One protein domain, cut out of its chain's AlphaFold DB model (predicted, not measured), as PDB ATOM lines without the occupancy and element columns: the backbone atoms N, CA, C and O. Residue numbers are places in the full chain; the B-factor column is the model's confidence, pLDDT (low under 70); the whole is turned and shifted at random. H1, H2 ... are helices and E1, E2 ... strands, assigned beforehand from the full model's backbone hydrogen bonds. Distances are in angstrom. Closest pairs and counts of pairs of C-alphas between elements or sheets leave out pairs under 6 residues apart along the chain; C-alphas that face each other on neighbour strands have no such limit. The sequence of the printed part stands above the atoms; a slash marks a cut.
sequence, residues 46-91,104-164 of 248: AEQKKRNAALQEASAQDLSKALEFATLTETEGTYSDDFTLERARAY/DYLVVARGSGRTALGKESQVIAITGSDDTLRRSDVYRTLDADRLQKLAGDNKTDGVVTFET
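Overview. This is residues 46 to 91 and 104 to 164 of the 248 residues of an uncharacterized protein of Alphaproteobacteria bacterium CG_4_10_14_0_8_um_filter_53_9 (UniProt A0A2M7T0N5). A small, strongly twisted sheet of three strands lies between one long helix, H1, over one face and two short helices, H3 and H4, over the other: three layers, with helices on both faces of a sheet. The shortest helix, H2, packs on H1 residues 63 to 70, and the E1-E2 hairpin makes two of the three strands. The printed part has 107 residues with four named helices and three named strands, in the order H1 H2 E1 E2 H3 H4 E3; the sheet order is E1 E2 E3, antiparallel, and the class is mixed, helices and strands. It is compact, with a radius of gyration of the C-alphas of 14.0 A, yet elongated in outline, spanning 48 by 28 by 18 A.

Along the chain. H1, residues 46 to 72, begins with C-alpha 46 at (34.578, 56.366, -63.852) and is 38.8 A long. H2 is residues 85 to 89. E1, residues 106 to 116, measures 26.4 A and bends by 76 degrees at residue 113. E2, residues 119 to 127, measures 25.2 A, with C-alpha 119 at (34.329, 23.319, -34.630). H3 is residues 132 to 140, 11.8 A, and H4 residues 144 to 153, 14.2 A. E3, residues 159 to 163, is 13.6 A long and ends with C-alpha 163 at (31.491, 31.264, -43.616).

Arrangement. E1 and E2 form an antiparallel hairpin at 156 degrees, with N 108 and O 125 2.9 A apart, within hydrogen-bond range. E2 and E3 are antiparallel at 165 degrees, with N 126 and O 160 at 2.8 A, also within that range. H1 is on the sheet at a height of 7.1 A, over E2 and E3, and runs along the strands; its closest C-alphas to E3 are Ala 60 and Val 160, 6.1 A. H1 and H2 touch, the closest C-alphas being those of Leu 67 and Ala 88, 4.9 A; H2 only grazes the sheet. H4 is on the opposite face, 8.1 A high, slantwise to the strands at 39 degrees to E2 on the local plane. H3 is on the same face as H4, at 9.4 A, along the strands. H3 and H4 are close but not clearly touching, with the C-alphas of Val 138 and Leu 147 at 7.0 A. In H1, H2, H3 and H4 every O i to N i+4 pair is within hydrogen-bond range.

Size, cuts and confidence. The C-alphas farthest apart, of Ala 46 and Glu 76, are 48.2 A apart. Residues 92 to 103 are not printed; C-alphas 91 and 104 are 17.0 A apart across this cut. The link from H1 to H2 is long. Mean pLDDT of the printed part is 83.5, and residues 153 to 157 are under 70.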
ATOM      1  N   ALA A  46      35.554  56.841 -64.830       73.81
ATOM      2  CA  ALA A  46      34.578  56.366 -63.852       73.81
ATOM      3  C   ALA A  46      33.878  55.079 -64.318       73.81
ATOM      4  O   ALA A  46      33.676  54.163 -63.521       73.81
ATOM      5  N   GLU A  47      33.544  54.974 -65.605       74.81
ATOM      6  CA  GLU A  47      32.978  53.760 -66.195       74.81
ATOM      7  C   GLU A  47      33.979  52.601 -66.208       74.81
ATOM      8  O   GLU A  47      33.617  51.482 -65.839       74.81
ATOM      9  N   GLN A  48      35.244  52.855 -66.554       71.12
ATOM     10  CA  GLN A  48      36.304  51.849 -66.487       71.12
ATOM     11  C   GLN A  48      36.528  51.357 -65.054       71.12
ATOM     12  O   GLN A  48      36.595  50.150 -64.832       71.12
ATOM     13  N   LYS A  49      36.564  52.263 -64.067       72.25
ATOM     14  CA  LYS A  49      36.662  51.893 -62.646       72.25
ATOM     15  C   LYS A  49      35.504  50.999 -62.209       72.25
ATOM     16  O   LYS A  49      35.743  49.969 -61.591       72.25
ATOM     17  N   LYS A  50      34.266  51.340 -62.584       75.62
ATOM     18  CA  LYS A  50      33.085  50.516 -62.279       75.62
ATOM     19  C   LYS A  50      33.160  49.130 -62.920       75.62
ATOM     20  O   LYS A  50      32.866  48.143 -62.254       75.62
ATOM     21  N   ARG A  51      33.573  49.039 -64.189       74.50
ATOM     22  CA  ARG A  51      33.750  47.745 -64.873       74.50
ATOM     23  C   ARG A  51      34.844  46.906 -64.215       74.50
ATOM     24  O   ARG A  51      34.647  45.712 -64.024       74.50
ATOM     25  N   ASN A  52      35.961  47.518 -63.835       74.69
ATOM     26  CA  ASN A  52      37.053  46.822 -63.157       74.69
ATOM     27  C   ASN A  52      36.632  46.313 -61.772       74.69
ATOM     28  O   ASN A  52      36.899  45.157 -61.460       74.69
ATOM     29  N   ALA A  53      35.921  47.127 -60.987       73.06
ATOM     30  CA  ALA A  53      35.397  46.725 -59.682       73.06
ATOM     31  C   ALA A  53      34.416  45.545 -59.798       73.06
ATOM     32  O   ALA A  53      34.549  44.558 -59.080       73.06
ATOM     33  N   ALA A  54      33.494  45.590 -60.767       76.56
ATOM     34  CA  ALA A  54      32.555  44.495 -61.010       76.56
ATOM     35  C   ALA A  54      33.258  43.193 -61.439       76.56
ATOM     36  O   ALA A  54      32.882  42.107 -61.001       76.56
ATOM     37  N   LEU A  55      34.303  43.285 -62.272       76.56
ATOM     38  CA  LEU A  55      35.104  42.121 -62.670       76.56
ATOM     39  C   LEU A  55      35.888  41.525 -61.491       76.56
ATOM     40  O   LEU A  55      35.975  40.302 -61.376       76.56
ATOM     41  N   GLN A  56      36.445  42.369 -60.617       77.94
ATOM     42  CA  GLN A  56      37.139  41.928 -59.403       77.94
ATOM     43  C   GLN A  56      36.180  41.230 -58.442       77.94
ATOM     44  O   GLN A  56      36.515  40.177 -57.903       77.94
ATOM     45  N   GLU A  57      34.983  41.782 -58.251       80.19
ATOM     46  CA  GLU A  57      33.960  41.181 -57.402       80.19
ATOM     47  C   GLU A  57      33.512  39.821 -57.947       80.19
ATOM     48  O   GLU A  57      33.540  38.841 -57.210       80.19
ATOM     49  N   ALA A  58      33.180  39.727 -59.240       80.88
ATOM     50  CA  ALA A  58      32.794  38.461 -59.867       80.88
ATOM     51  C   ALA A  58      33.891  37.394 -59.716       80.88
ATOM     52  O   ALA A  58      33.621  36.263 -59.317       80.88
ATOM     53  N   SER A  59      35.149  37.778 -59.934       81.75
ATOM     54  CA  SER A  59      36.291  36.873 -59.779       81.75
ATOM     55  C   SER A  59      36.517  36.456 -58.317       81.75
ATOM     56  O   SER A  59      36.817  35.296 -58.038       81.75
ATOM     57  N   ALA A  60      36.342  37.372 -57.357       83.69
ATOM     58  CA  ALA A  60      36.404  37.058 -55.929       83.69
ATOM     59  C   ALA A  60      35.251  36.132 -55.497       83.69
ATOM     60  O   ALA A  60      35.457  35.241 -54.671       83.69
ATOM     61  N   GLN A  61      34.061  36.289 -56.084       86.31
ATOM     62  CA  GLN A  61      32.932  35.378 -55.882       86.31
ATOM     63  C   GLN A  61      33.230  33.984 -56.443       86.31
ATOM     64  O   GLN A  61      32.924  32.991 -55.783       86.31
ATOM     65  N   ASP A  62      33.863  33.888 -57.611       85.38
ATOM     66  CA  ASP A  62      34.271  32.604 -58.186       85.38
ATOM     67  C   ASP A  62      35.321  31.903 -57.317       85.38
ATOM     68  O   ASP A  62      35.197  30.707 -57.050       85.38
ATOM     69  N   LEU A  63      36.298  32.644 -56.782       86.50
ATOM     70  CA  LEU A  63      37.255  32.114 -55.805       86.50
ATOM     71  C   LEU A  63      36.568  31.659 -54.511       86.50
ATOM     72  O   LEU A  63      36.907  30.606 -53.975       86.50
ATOM     73  N   SER A  64      35.580  32.415 -54.027       89.00
ATOM     74  CA  SER A  64      34.790  32.045 -52.850       89.00
ATOM     75  C   SER A  64      34.035  30.735 -53.069       89.00
ATOM     76  O   SER A  64      34.087  29.849 -52.220       89.00
ATOM     77  N   LYS A  65      33.367  30.581 -54.218       89.06
ATOM     78  CA  LYS A  65      32.666  29.342 -54.587       89.06
ATOM     79  C   LYS A  65      33.634  28.178 -54.773       89.06
ATOM     80  O   LYS A  65      33.322  27.060 -54.378       89.06
ATOM     81  N   ALA A  66      34.811  28.431 -55.345       88.44
ATOM     82  CA  ALA A  66      35.849  27.420 -55.497       88.44
ATOM     83  C   ALA A  66      36.365  26.931 -54.137       88.44
ATOM     84  O   ALA A  66      36.546  25.729 -53.964       88.44
ATOM     85  N   LEU A  67      36.542  27.821 -53.154       90.94
ATOM     86  CA  LEU A  67      36.887  27.433 -51.783       90.94
ATOM     87  C   LEU A  67      35.750  26.695 -51.074       90.94
ATOM     88  O   LEU A  67      36.012  25.705 -50.391       90.94
ATOM     89  N   GLU A  68      34.498  27.125 -51.251       90.69
ATOM     90  CA  GLU A  68      33.333  26.400 -50.730       90.69
ATOM     91  C   GLU A  68      33.296  24.969 -51.287       90.69
ATOM     92  O   GLU A  68      33.191  24.008 -50.526       90.69
ATOM     93  N   PHE A  69      33.463  24.819 -52.604       89.62
ATOM     94  CA  PHE A  69      33.516  23.521 -53.266       89.62
ATOM     95  C   PHE A  69      34.702  22.683 -52.782       89.62
ATOM     96  O   PHE A  69      34.505  21.541 -52.379       89.62
ATOM     97  N   ALA A  70      35.904  23.266 -52.725       89.88
ATOM     98  CA  ALA A  70      37.101  22.600 -52.217       89.88
ATOM     99  C   ALA A  70      36.901  22.066 -50.796       89.88
ATOM    100  O   ALA A  70      37.373  20.979 -50.481       89.88
ATOM    101  N   THR A  71      36.197  22.827 -49.952       91.50
ATOM    102  CA  THR A  71      35.861  22.436 -48.578       91.50
ATOM    103  C   THR A  71      34.835  21.309 -48.566       91.50
ATOM    104  O   THR A  71      34.995  20.350 -47.819       91.50
ATOM    105  N   LEU A  72      33.793  21.391 -49.403       89.88
ATOM    106  CA  LEU A  72      32.758  20.360 -49.520       89.88
ATOM    107  C   LEU A  72      33.316  19.015 -49.992       89.88
ATOM    108  O   LEU A  72      32.832  17.982 -49.537       89.88
ATOM    109  N   THR A  73      34.315  19.034 -50.877       88.44
ATOM    110  CA  THR A  73      34.923  17.833 -51.471       88.44
ATOM    111  C   THR A  73      36.144  17.307 -50.717       88.44
ATOM    112  O   THR A  73      36.845  16.441 -51.238       88.44
ATOM    113  N   GLU A  74      36.443  17.839 -49.531       91.25
ATOM    114  CA  GLU A  74      37.528  17.311 -48.705       91.25
ATOM    115  C   GLU A  74      37.296  15.839 -48.354       91.25
ATOM    116  O   GLU A  74      36.193  15.407 -48.026       91.25
ATOM    117  N   THR A  75      38.388  15.096 -48.342       89.62
ATOM    118  CA  THR A  75      38.496  13.739 -47.810       89.62
ATOM    119  C   THR A  75      39.327  13.756 -46.532       89.62
ATOM    120  O   THR A  75      39.938  14.774 -46.205       89.62
ATOM    121  N   GLU A  76      39.400  12.635 -45.814       84.19
ATOM    122  CA  GLU A  76      40.225  12.522 -44.599       84.19
ATOM    123  C   GLU A  76      41.671  13.006 -44.809       84.19
ATOM    124  O   GLU A  76      42.197  13.760 -43.998       84.19
ATOM    125  N   GLY A  77      42.290  12.643 -45.936       84.62
ATOM    126  CA  GLY A  77      43.668  13.032 -46.252       84.62
ATOM    127  C   GLY A  77      43.840  14.448 -46.808       84.62
ATOM    128  O   GLY A  77      44.972  14.877 -47.011       84.62
ATOM    129  N   THR A  78      42.752  15.162 -47.105       88.31
ATOM    130  CA  THR A  78      42.795  16.512 -47.704       88.31
ATOM    131  C   THR A  78      42.096  17.574 -46.860       88.31
ATOM    132  O   THR A  78      42.058  18.740 -47.256       88.31
ATOM    133  N   TYR A  79      41.569  17.192 -45.692       89.81
ATOM    134  CA  TYR A  79      41.031  18.125 -44.711       89.81
ATOM    135  C   TYR A  79      42.087  19.159 -44.313       89.81
ATOM    136  O   TYR A  79      43.211  18.816 -43.944       89.81
ATOM    137  N   SER A  80      41.713  20.434 -44.373       88.06
ATOM    138  CA  SER A  80      42.572  21.524 -43.932       88.06
ATOM    139  C   SER A  80      41.746  22.723 -43.478       88.06
ATOM    140  O   SER A  80      40.759  23.096 -44.119       88.06
ATOM    141  N   ASP A  81      42.190  23.347 -42.388       86.69
ATOM    142  CA  ASP A  81      41.678  24.638 -41.912       86.69
ATOM    143  C   ASP A  81      42.364  25.835 -42.593       86.69
ATOM    144  O   ASP A  81      42.025  26.987 -42.311       86.69
ATOM    145  N   ASP A  82      43.309  25.569 -43.498       87.94
ATOM    146  CA  ASP A  82      43.993  26.595 -44.267       87.94
ATOM    147  C   ASP A  82      43.186  26.927 -45.527       87.94
ATOM    148  O   ASP A  82      42.946  26.099 -46.420       87.94
ATOM    149  N   PHE A  83      42.776  28.191 -45.600       89.06
ATOM    150  CA  PHE A  83      42.066  28.765 -46.736       89.06
ATOM    151  C   PHE A  83      43.011  29.690 -47.491       89.06
ATOM    152  O   PHE A  83      43.233  30.832 -47.094       89.06
ATOM    153  N   THR A  84      43.580  29.175 -48.578       88.06
ATOM    154  CA  THR A  84      44.566  29.891 -49.391       88.06
ATOM    155  C   THR A  84      44.069  30.125 -50.811       88.06
ATOM    156  O   THR A  84      43.132  29.482 -51.294       88.06
ATOM    157  N   LEU A  85      44.723  31.049 -51.510       85.56
ATOM    158  CA  LEU A  85      44.425  31.319 -52.910       85.56
ATOM    159  C   LEU A  85      44.791  30.127 -53.804       85.56
ATOM    160  O   LEU A  85      44.077  29.823 -54.756       85.56
ATOM    161  N   GLU A  86      45.881  29.430 -53.493       84.69
ATOM    162  CA  GLU A  86      46.351  28.241 -54.207       84.69
ATOM    163  C   GLU A  86      45.301  27.135 -54.159       84.69
ATOM    164  O   GLU A  86      44.996  26.515 -55.181       84.69
ATOM    165  N   ARG A  87      44.693  26.947 -52.984       86.50
ATOM    166  CA  ARG A  87      43.604  25.998 -52.792       86.50
ATOM    167  C   ARG A  87      42.392  26.363 -53.641       86.50
ATOM    168  O   ARG A  87      41.872  25.500 -54.334       86.50
ATOM    169  N   ALA A  88      41.980  27.629 -53.650       84.50
ATOM    170  CA  ALA A  88      40.884  28.099 -54.501       84.50
ATOM    171  C   ALA A  88      41.173  27.840 -55.992       84.50
ATOM    172  O   ALA A  88      40.335  27.314 -56.725       84.50
ATOM    173  N   ARG A  89      42.397  28.159 -56.431       82.56
ATOM    174  CA  ARG A  89      42.840  28.048 -57.828       82.56
ATOM    175  C   ARG A  89      42.830  26.619 -58.367       82.56
ATOM    176  O   ARG A  89      42.655  26.439 -59.569       82.56
ATOM    177  N   ALA A  90      42.982  25.610 -57.509       81.31
ATOM    178  CA  ALA A  90      42.864  24.208 -57.912       81.31
ATOM    179  C   ALA A  90      41.448  23.842 -58.403       81.31
ATOM    180  O   ALA A  90      41.300  22.901 -59.182       81.31
ATOM    181  N   TYR A  91      40.428  24.599 -57.980       76.44
ATOM    182  CA  TYR A  91      39.012  24.330 -58.254       76.44
ATOM    183  C   TYR A  91      38.332  25.395 -59.123       76.44
ATOM    184  O   TYR A  91      37.228  25.170 -59.616       76.44
ATOM    185  N   ASP A 104      47.097  39.485 -57.300       72.12
ATOM    186  CA  ASP A 104      47.325  39.021 -55.935       72.12
ATOM    187  C   ASP A 104      46.029  39.163 -55.141       72.12
ATOM    188  O   ASP A 104      45.839  40.127 -54.402       72.12
ATOM    189  N   TYR A 105      45.089  38.233 -55.299       83.81
ATOM    190  CA  TYR A 105      43.944  38.166 -54.399       83.81
ATOM    191  C   TYR A 105      44.452  37.974 -52.974       83.81
ATOM    192  O   TYR A 105      45.281  37.107 -52.703       83.81
ATOM    193  N   LEU A 106      43.951  38.794 -52.060       85.31
ATOM    194  CA  LEU A 106      44.186  38.599 -50.642       85.31
ATOM    195  C   LEU A 106      43.084  37.686 -50.105       85.31
ATOM    196  O   LEU A 106      41.906  38.025 -50.213       85.31
ATOM    197  N   VAL A 107      43.479  36.554 -49.524       89.06
ATOM    198  CA  VAL A 107      42.589  35.626 -48.814       89.06
ATOM    199  C   VAL A 107      42.936  35.671 -47.333       89.06
ATOM    200  O   VAL A 107      44.099  35.532 -46.957       89.06
ATOM    201  N   VAL A 108      41.934  35.904 -46.491       90.25
ATOM    202  CA  VAL A 108      42.097  36.046 -45.043       90.25
ATOM    203  C   VAL A 108      41.016  35.243 -44.338       90.25
ATOM    204  O   VAL A 108      39.838  35.516 -44.528       90.25
ATOM    205  N   ALA A 109      41.408  34.291 -43.493       91.69
ATOM    206  CA  ALA A 109      40.494  33.551 -42.626       91.69
ATOM    207  C   ALA A 109      40.575  34.066 -41.181       91.69
ATOM    208  O   ALA A 109      41.673  34.282 -40.652       91.69
ATOM    209  N   ARG A 110      39.423  34.260 -40.534       92.31
ATOM    210  CA  ARG A 110      39.318  34.628 -39.113       92.31
ATOM    211  C   ARG A 110      38.304  33.745 -38.404       92.31
ATOM    212  O   ARG A 110      37.238  33.475 -38.950       92.31
ATOM    213  N   GLY A 111      38.646  33.317 -37.192       89.44
ATOM    214  CA  GLY A 111      37.706  32.654 -36.296       89.44
ATOM    215  C   GLY A 111      36.576  33.606 -35.912       89.44
ATOM    216  O   GLY A 111      36.801  34.800 -35.710       89.44
ATOM    217  N   SER A 112      35.351  33.095 -35.883       84.75
ATOM    218  CA  SER A 112      34.158  33.875 -35.536       84.75
ATOM    219  C   SER A 112      33.775  33.794 -34.063       84.75
ATOM    220  O   SER A 112      32.795  34.416 -33.662       84.75
ATOM    221  N   GLY A 113      34.469  32.982 -33.262       82.44
ATOM    222  CA  GLY A 113      34.073  32.651 -31.892       82.44
ATOM    223  C   GLY A 113      32.786  31.820 -31.788       82.44
ATOM    224  O   GLY A 113      32.428  31.378 -30.698       82.44
ATOM    225  N   ARG A 114      32.079  31.573 -32.902       83.19
ATOM    226  CA  ARG A 114      30.866  30.751 -32.956       83.19
ATOM    227  C   ARG A 114      31.248  29.299 -33.217       83.19
ATOM    228  O   ARG A 114      31.719  28.960 -34.302       83.19
ATOM    229  N   THR A 115      31.022  28.430 -32.238       86.19
ATOM    230  CA  THR A 115      31.282  26.991 -32.360       86.19
ATOM    231  C   THR A 115      30.014  26.240 -32.754       86.19
ATOM    232  O   THR A 115      28.977  26.376 -32.108       86.19
ATOM    233  N   ALA A 116      30.107  25.405 -33.787       83.31
ATOM    234  CA  ALA A 116      29.057  24.477 -34.191       83.31
ATOM    235  C   ALA A 116      29.673  23.098 -34.443       83.31
ATOM    236  O   ALA A 116      30.733  23.000 -35.056       83.31
ATOM    237  N   LEU A 117      29.014  22.032 -33.976       88.31
ATOM    238  CA  LEU A 117      29.461  20.647 -34.202       88.31
ATOM    239  C   LEU A 117      30.929  20.433 -33.782       88.31
ATOM    240  O   LEU A 117      31.721  19.860 -34.524       88.31
ATOM    241  N   GLY A 118      31.316  20.985 -32.626       85.75
ATOM    242  CA  GLY A 118      32.679  20.889 -32.091       85.75
ATOM    243  C   GLY A 118      33.750  21.687 -32.847       85.75
ATOM    244  O   GLY A 118      34.924  21.554 -32.518       85.75
ATOM    245  N   LYS A 119      33.386  22.519 -33.835       88.06
ATOM    246  CA  LYS A 119      34.329  23.319 -34.630       88.06
ATOM    247  C   LYS A 119      33.997  24.804 -34.570       88.06
ATOM    248  O   LYS A 119      32.842  25.195 -34.721       88.06
ATOM    249  N   GLU A 120      35.011  25.639 -34.362       91.00
ATOM    250  CA  GLU A 120      34.859  27.085 -34.528       91.00
ATOM    251  C   GLU A 120      34.643  27.422 -36.008       91.00
ATOM    252  O   GLU A 120      35.404  27.000 -36.880       91.00
ATOM    253  N   SER A 121      33.589  28.187 -36.286       90.12
ATOM    254  CA  SER A 121      33.311  28.711 -37.614       90.12
ATOM    255  C   SER A 121      34.339  29.772 -37.988       90.12
ATOM    256  O   SER A 121      34.682  30.636 -37.176       90.12
ATOM    257  N   GLN A 122      34.804  29.733 -39.231       91.94
ATOM    258  CA  GLN A 122      35.723  30.713 -39.788       91.94
ATOM    259  C   GLN A 122      35.011  31.524 -40.864       91.94
ATOM    260  O   GLN A 122      34.289  30.979 -41.699       91.94
ATOM    261  N   VAL A 123      35.250  32.830 -40.858       92.38
ATOM    262  CA  VAL A 123      34.883  33.725 -41.953       92.38
ATOM    263  C   VAL A 123      36.113  33.932 -42.816       92.38
ATOM    264  O   VAL A 123      37.152  34.385 -42.332       92.38
ATOM    265  N   ILE A 124      35.990  33.599 -44.095       91.81
ATOM    266  CA  ILE A 124      37.018  33.834 -45.099       91.81
ATOM    267  C   ILE A 124      36.617  35.073 -45.882       91.81
ATOM    268  O   ILE A 124      35.531  35.102 -46.449       91.81
ATOM    269  N   ALA A 125      37.497  36.066 -45.936       91.12
ATOM    270  CA  ALA A 125      37.387  37.240 -46.788       91.12
ATOM    271  C   ALA A 125      38.354  37.131 -47.972       91.12
ATOM    272  O   ALA A 125      39.519  36.767 -47.807       91.12
ATOM    273  N   ILE A 126      37.868  37.480 -49.158       89.44
ATOM    274  CA  ILE A 126      38.612  37.475 -50.416       89.44
ATOM    275  C   ILE A 126      38.484  38.861 -51.030       89.44
ATOM    276  O   ILE A 126      37.370  39.351 -51.210       89.44
ATOM    277  N   THR A 127      39.605  39.492 -51.374       86.62
ATOM    278  CA  THR A 127      39.584  40.762 -52.108       86.62
ATOM    279  C   THR A 127      40.577  40.789 -53.258       86.62
ATOM    280  O   THR A 127      41.738  40.407 -53.111       86.62
ATOM    281  N   GLY A 128      40.091  41.243 -54.415       81.75
ATOM    282  CA  GLY A 128      40.890  41.537 -55.607       81.75
ATOM    283  C   GLY A 128      41.259  43.016 -55.745       81.75
ATOM    284  O   GLY A 128      41.788  43.402 -56.784       81.75
ATOM    285  N   SER A 129      40.956  43.841 -54.734       79.88
ATOM    286  CA  SER A 129      41.240  45.278 -54.757       79.88
ATOM    287  C   SER A 129      42.749  45.543 -54.828       79.88
ATOM    288  O   SER A 129      43.552  44.872 -54.166       79.88
ATOM    289  N   ASP A 130      43.118  46.533 -55.635       77.50
ATOM    290  CA  ASP A 130      44.462  47.093 -55.779       77.50
ATOM    291  C   ASP A 130      44.746  48.223 -54.771       77.50
ATOM    292  O   ASP A 130      45.896  48.635 -54.610       77.50
ATOM    293  N   ASP A 131      43.733  48.683 -54.031       80.88
ATOM    294  CA  ASP A 131      43.896  49.676 -52.973       80.88
ATOM    295  C   ASP A 131      44.618  49.069 -51.757       80.88
ATOM    296  O   ASP A 131      44.098  48.224 -51.021       80.88
ATOM    297  N   THR A 132      45.842  49.540 -51.520       81.31
ATOM    298  CA  THR A 132      46.683  49.113 -50.394       81.31
ATOM    299  C   THR A 132      46.046  49.346 -49.024       81.31
ATOM    300  O   THR A 132      46.233  48.511 -48.138       81.31
ATOM    301  N   LEU A 133      45.277  50.426 -48.837       83.38
ATOM    302  CA  LEU A 133      44.585  50.697 -47.577       83.38
ATOM    303  C   LEU A 133      43.487  49.664 -47.363       83.38
ATOM    304  O   LEU A 133      43.412  49.060 -46.299       83.38
ATOM    305  N   ARG A 134      42.720  49.361 -48.414       79.94
ATOM    306  CA  ARG A 134      41.656  48.356 -48.363       79.94
ATOM    307  C   ARG A 134      42.193  46.961 -48.068       79.94
ATOM    308  O   ARG A 134      41.666  46.259 -47.205       79.94
ATOM    309  N   ARG A 135      43.264  46.560 -48.753       86.00
ATOM    310  CA  ARG A 135      43.951  45.287 -48.487       86.00
ATOM    311  C   ARG A 135      44.488  45.239 -47.061       86.00
ATOM    312  O   ARG A 135      44.364  44.211 -46.400       86.00
ATOM    313  N   SER A 136      45.057  46.345 -46.580       85.56
ATOM    314  CA  SER A 136      45.530  46.458 -45.201       85.56
ATOM    315  C   SER A 136      44.386  46.320 -44.202       85.56
ATOM    316  O   SER A 136      44.539  45.590 -43.226       85.56
ATOM    317  N   ASP A 137      43.233  46.934 -44.463       86.19
ATOM    318  CA  ASP A 137      42.045  46.838 -43.616       86.19
ATOM    319  C   ASP A 137      41.518  45.404 -43.543       86.19
ATOM    320  O   ASP A 137      41.286  44.895 -42.447       86.19
ATOM    321  N   VAL A 138      41.387  44.716 -44.683       88.19
ATOM    322  CA  VAL A 138      40.980  43.299 -44.718       88.19
ATOM    323  C   VAL A 138      41.992  42.431 -43.967       88.19
ATOM    324  O   VAL A 138      41.607  41.612 -43.137       88.19
ATOM    325  N   TYR A 139      43.290  42.639 -44.197       88.06
ATOM    326  CA  TYR A 139      44.349  41.870 -43.545       88.06
ATOM    327  C   TYR A 139      44.403  42.090 -42.027       88.06
ATOM    328  O   TYR A 139      44.522  41.135 -41.258       88.06
ATOM    329  N   ARG A 140      44.311  43.344 -41.577       87.38
ATOM    330  CA  ARG A 140      44.412  43.724 -40.160       87.38
ATOM    331  C   ARG A 140      43.129  43.474 -39.381       87.38
ATOM    332  O   ARG A 140      43.171  43.467 -38.154       87.38
ATOM    333  N   THR A 141      42.000  43.274 -40.056       86.31
ATOM    334  CA  THR A 141      40.756  42.918 -39.377       86.31
ATOM    335  C   THR A 141      40.903  41.530 -38.756       86.31
ATOM    336  O   THR A 141      41.075  40.530 -39.452       86.31
ATOM    337  N   LEU A 142      40.871  41.481 -37.425       83.44
ATOM    338  CA  LEU A 142      40.944  40.241 -36.645       83.44
ATOM    339  C   LEU A 142      39.558  39.652 -36.355       83.44
ATOM    340  O   LEU A 142      39.445  38.465 -36.076       83.44
ATOM    341  N   ASP A 143      38.524  40.485 -36.440       87.38
ATOM    342  CA  ASP A 143      37.147  40.164 -36.082       87.38
ATOM    343  C   ASP A 143      36.343  39.687 -37.305       87.38
ATOM    344  O   ASP A 143      36.272  40.370 -38.332       87.38
ATOM    345  N   ALA A 144      35.741  38.502 -37.200       87.81
ATOM    346  CA  ALA A 144      34.987  37.881 -38.285       87.81
ATOM    347  C   ALA A 144      33.704  38.644 -38.655       87.81
ATOM    348  O   ALA A 144      33.386  38.763 -39.840       87.81
ATOM    349  N   ASP A 145      32.988  39.200 -37.677       86.00
ATOM    350  CA  ASP A 145      31.753  39.949 -37.923       86.00
ATOM    351  C   ASP A 145      32.064  41.272 -38.631       86.00
ATOM    352  O   ASP A 145      31.325  41.722 -39.509       86.00
ATOM    353  N   ARG A 146      33.208  41.882 -38.313       85.50
ATOM    354  CA  ARG A 146      33.727  43.050 -39.023       85.50
ATOM    355  C   ARG A 146      34.125  42.709 -40.456       85.50
ATOM    356  O   ARG A 146      33.853  43.521 -41.335       85.50
ATOM    357  N   LEU A 147      34.700  41.534 -40.726       86.81
ATOM    358  CA  LEU A 147      34.931  41.085 -42.107       86.81
ATOM    359  C   LEU A 147      33.615  40.937 -42.882       86.81
ATOM    360  O   LEU A 147      33.530  41.407 -44.015       86.81
ATOM    361  N   GLN A 148      32.579  40.358 -42.268       85.38
ATOM    362  CA  GLN A 148      31.257  40.244 -42.897       85.38
ATOM    363  C   GLN A 148      30.629  41.618 -43.167       85.38
ATOM    364  O   GLN A 148      30.115  41.852 -44.260       85.38
ATOM    365  N   LYS A 149      30.732  42.562 -42.221       83.50
ATOM    366  CA  LYS A 149      30.304  43.956 -42.431       83.50
ATOM    367  C   LYS A 149      31.069  44.618 -43.572       83.50
ATOM    368  O   LYS A 149      30.456  45.253 -44.416       83.50
ATOM    369  N   LEU A 150      32.384  44.409 -43.675       79.94
ATOM    370  CA  LEU A 150      33.187  44.961 -44.774       79.94
ATOM    371  C   LEU A 150      32.765  44.438 -46.154       79.94
ATOM    372  O   LEU A 150      32.953  45.166 -47.128       79.94
ATOM    373  N   ALA A 151      32.228  43.220 -46.247       78.88
ATOM    374  CA  ALA A 151      31.643  42.689 -47.479       78.88
ATOM    375  C   ALA A 151      30.205  43.191 -47.714       78.88
ATOM    376  O   ALA A 151      29.817  43.454 -48.851       78.88
ATOM    377  N   GLY A 152      29.414  43.347 -46.647       70.19
ATOM    378  CA  GLY A 152      28.018  43.793 -46.712       70.19
ATOM    379  C   GLY A 152      27.841  45.288 -46.997       70.19
ATOM    380  O   GLY A 152      27.002  45.652 -47.822       70.19
ATOM    381  N   ASP A 153      28.644  46.133 -46.350       62.25
ATOM    382  CA  ASP A 153      28.553  47.598 -46.418       62.25
ATOM    383  C   ASP A 153      29.210  48.154 -47.694       62.25
ATOM    384  O   ASP A 153      28.749  49.151 -48.248       62.25
ATOM    385  N   ASN A 154      30.230  47.467 -48.223       53.56
ATOM    386  CA  ASN A 154      31.011  47.911 -49.382       53.56
ATOM    387  C   ASN A 154      30.861  46.959 -50.579       53.56
ATOM    388  O   ASN A 154      31.859  46.514 -51.154       53.56
ATOM    389  N   LYS A 155      29.619  46.681 -50.998       53.94
ATOM    390  CA  LYS A 155      29.321  45.900 -52.221       53.94
ATOM    391  C   LYS A 155      30.010  46.435 -53.486       53.94
ATOM    392  O   LYS A 155      30.067  45.743 -54.487       53.94
ATOM    393  N   THR A 156      30.531  47.659 -53.462       51.59
ATOM    394  CA  THR A 156      31.254  48.278 -54.580       51.59
ATOM    395  C   THR A 156      32.763  48.026 -54.583       51.59
ATOM    396  O   THR A 156      33.401  48.341 -55.584       51.59
ATOM    397  N   ASP A 157      33.337  47.455 -53.515       61.22
ATOM    398  CA  ASP A 157      34.799  47.416 -53.307       61.22
ATOM    399  C   ASP A 157      35.397  45.998 -53.377       61.22
ATOM    400  O   ASP A 157      36.514  45.762 -52.908       61.22
ATOM    401  N   GLY A 158      34.661  45.033 -53.941       72.00
ATOM    402  CA  GLY A 158      35.207  43.726 -54.321       72.00
ATOM    403  C   GLY A 158      35.738  42.877 -53.160       72.00
ATOM    404  O   GLY A 158      36.717  42.148 -53.340       72.00
ATOM    405  N   VAL A 159      35.138  42.985 -51.965       84.50
ATOM    406  CA  VAL A 159      35.383  42.060 -50.846       84.50
ATOM    407  C   VAL A 159      34.229  41.073 -50.770       84.50
ATOM    408  O   VAL A 159      33.082  41.465 -50.576       84.50
ATOM    409  N   VAL A 160      34.540  39.789 -50.893       88.44
ATOM    410  CA  VAL A 160      33.571  38.699 -50.784       88.44
ATOM    411  C   VAL A 160      33.909  37.881 -49.555       88.44
ATOM    412  O   VAL A 160      35.079  37.590 -49.309       88.44
ATOM    413  N   THR A 161      32.893  37.498 -48.790       89.75
ATOM    414  CA  THR A 161      33.068  36.620 -47.633       89.75
ATOM    415  C   THR A 161      32.245  35.353 -47.755       89.75
ATOM    416  O   THR A 161      31.098  35.413 -48.196       89.75
ATOM    417  N   PHE A 162      32.782  34.240 -47.263       89.62
ATOM    418  CA  PHE A 162      31.998  33.044 -46.965       89.62
ATOM    419  C   PHE A 162      32.321  32.525 -45.564       89.62
ATOM    420  O   PHE A 162      33.397  32.779 -45.023       89.62
ATOM    421  N   GLU A 163      31.371  31.812 -44.965       90.75
ATOM    422  CA  GLU A 163      31.491  31.264 -43.616       90.75
ATOM    423  C   GLU A 163      31.509  29.727 -43.663       90.75
ATOM    424  O   GLU A 163      30.677  29.107 -44.330       90.75
ATOM    425  N   THR A 164      32.446  29.095 -42.951       91.81
ATOM    426  CA  THR A 164      32.635  27.633 -43.007       91.81
ATOM    427  C   THR A 164      31.537  26.845 -42.293       91.81
ATOM    428  O   THR A 164      31.296  25.693 -42.659       91.81
TER     429      THR A 164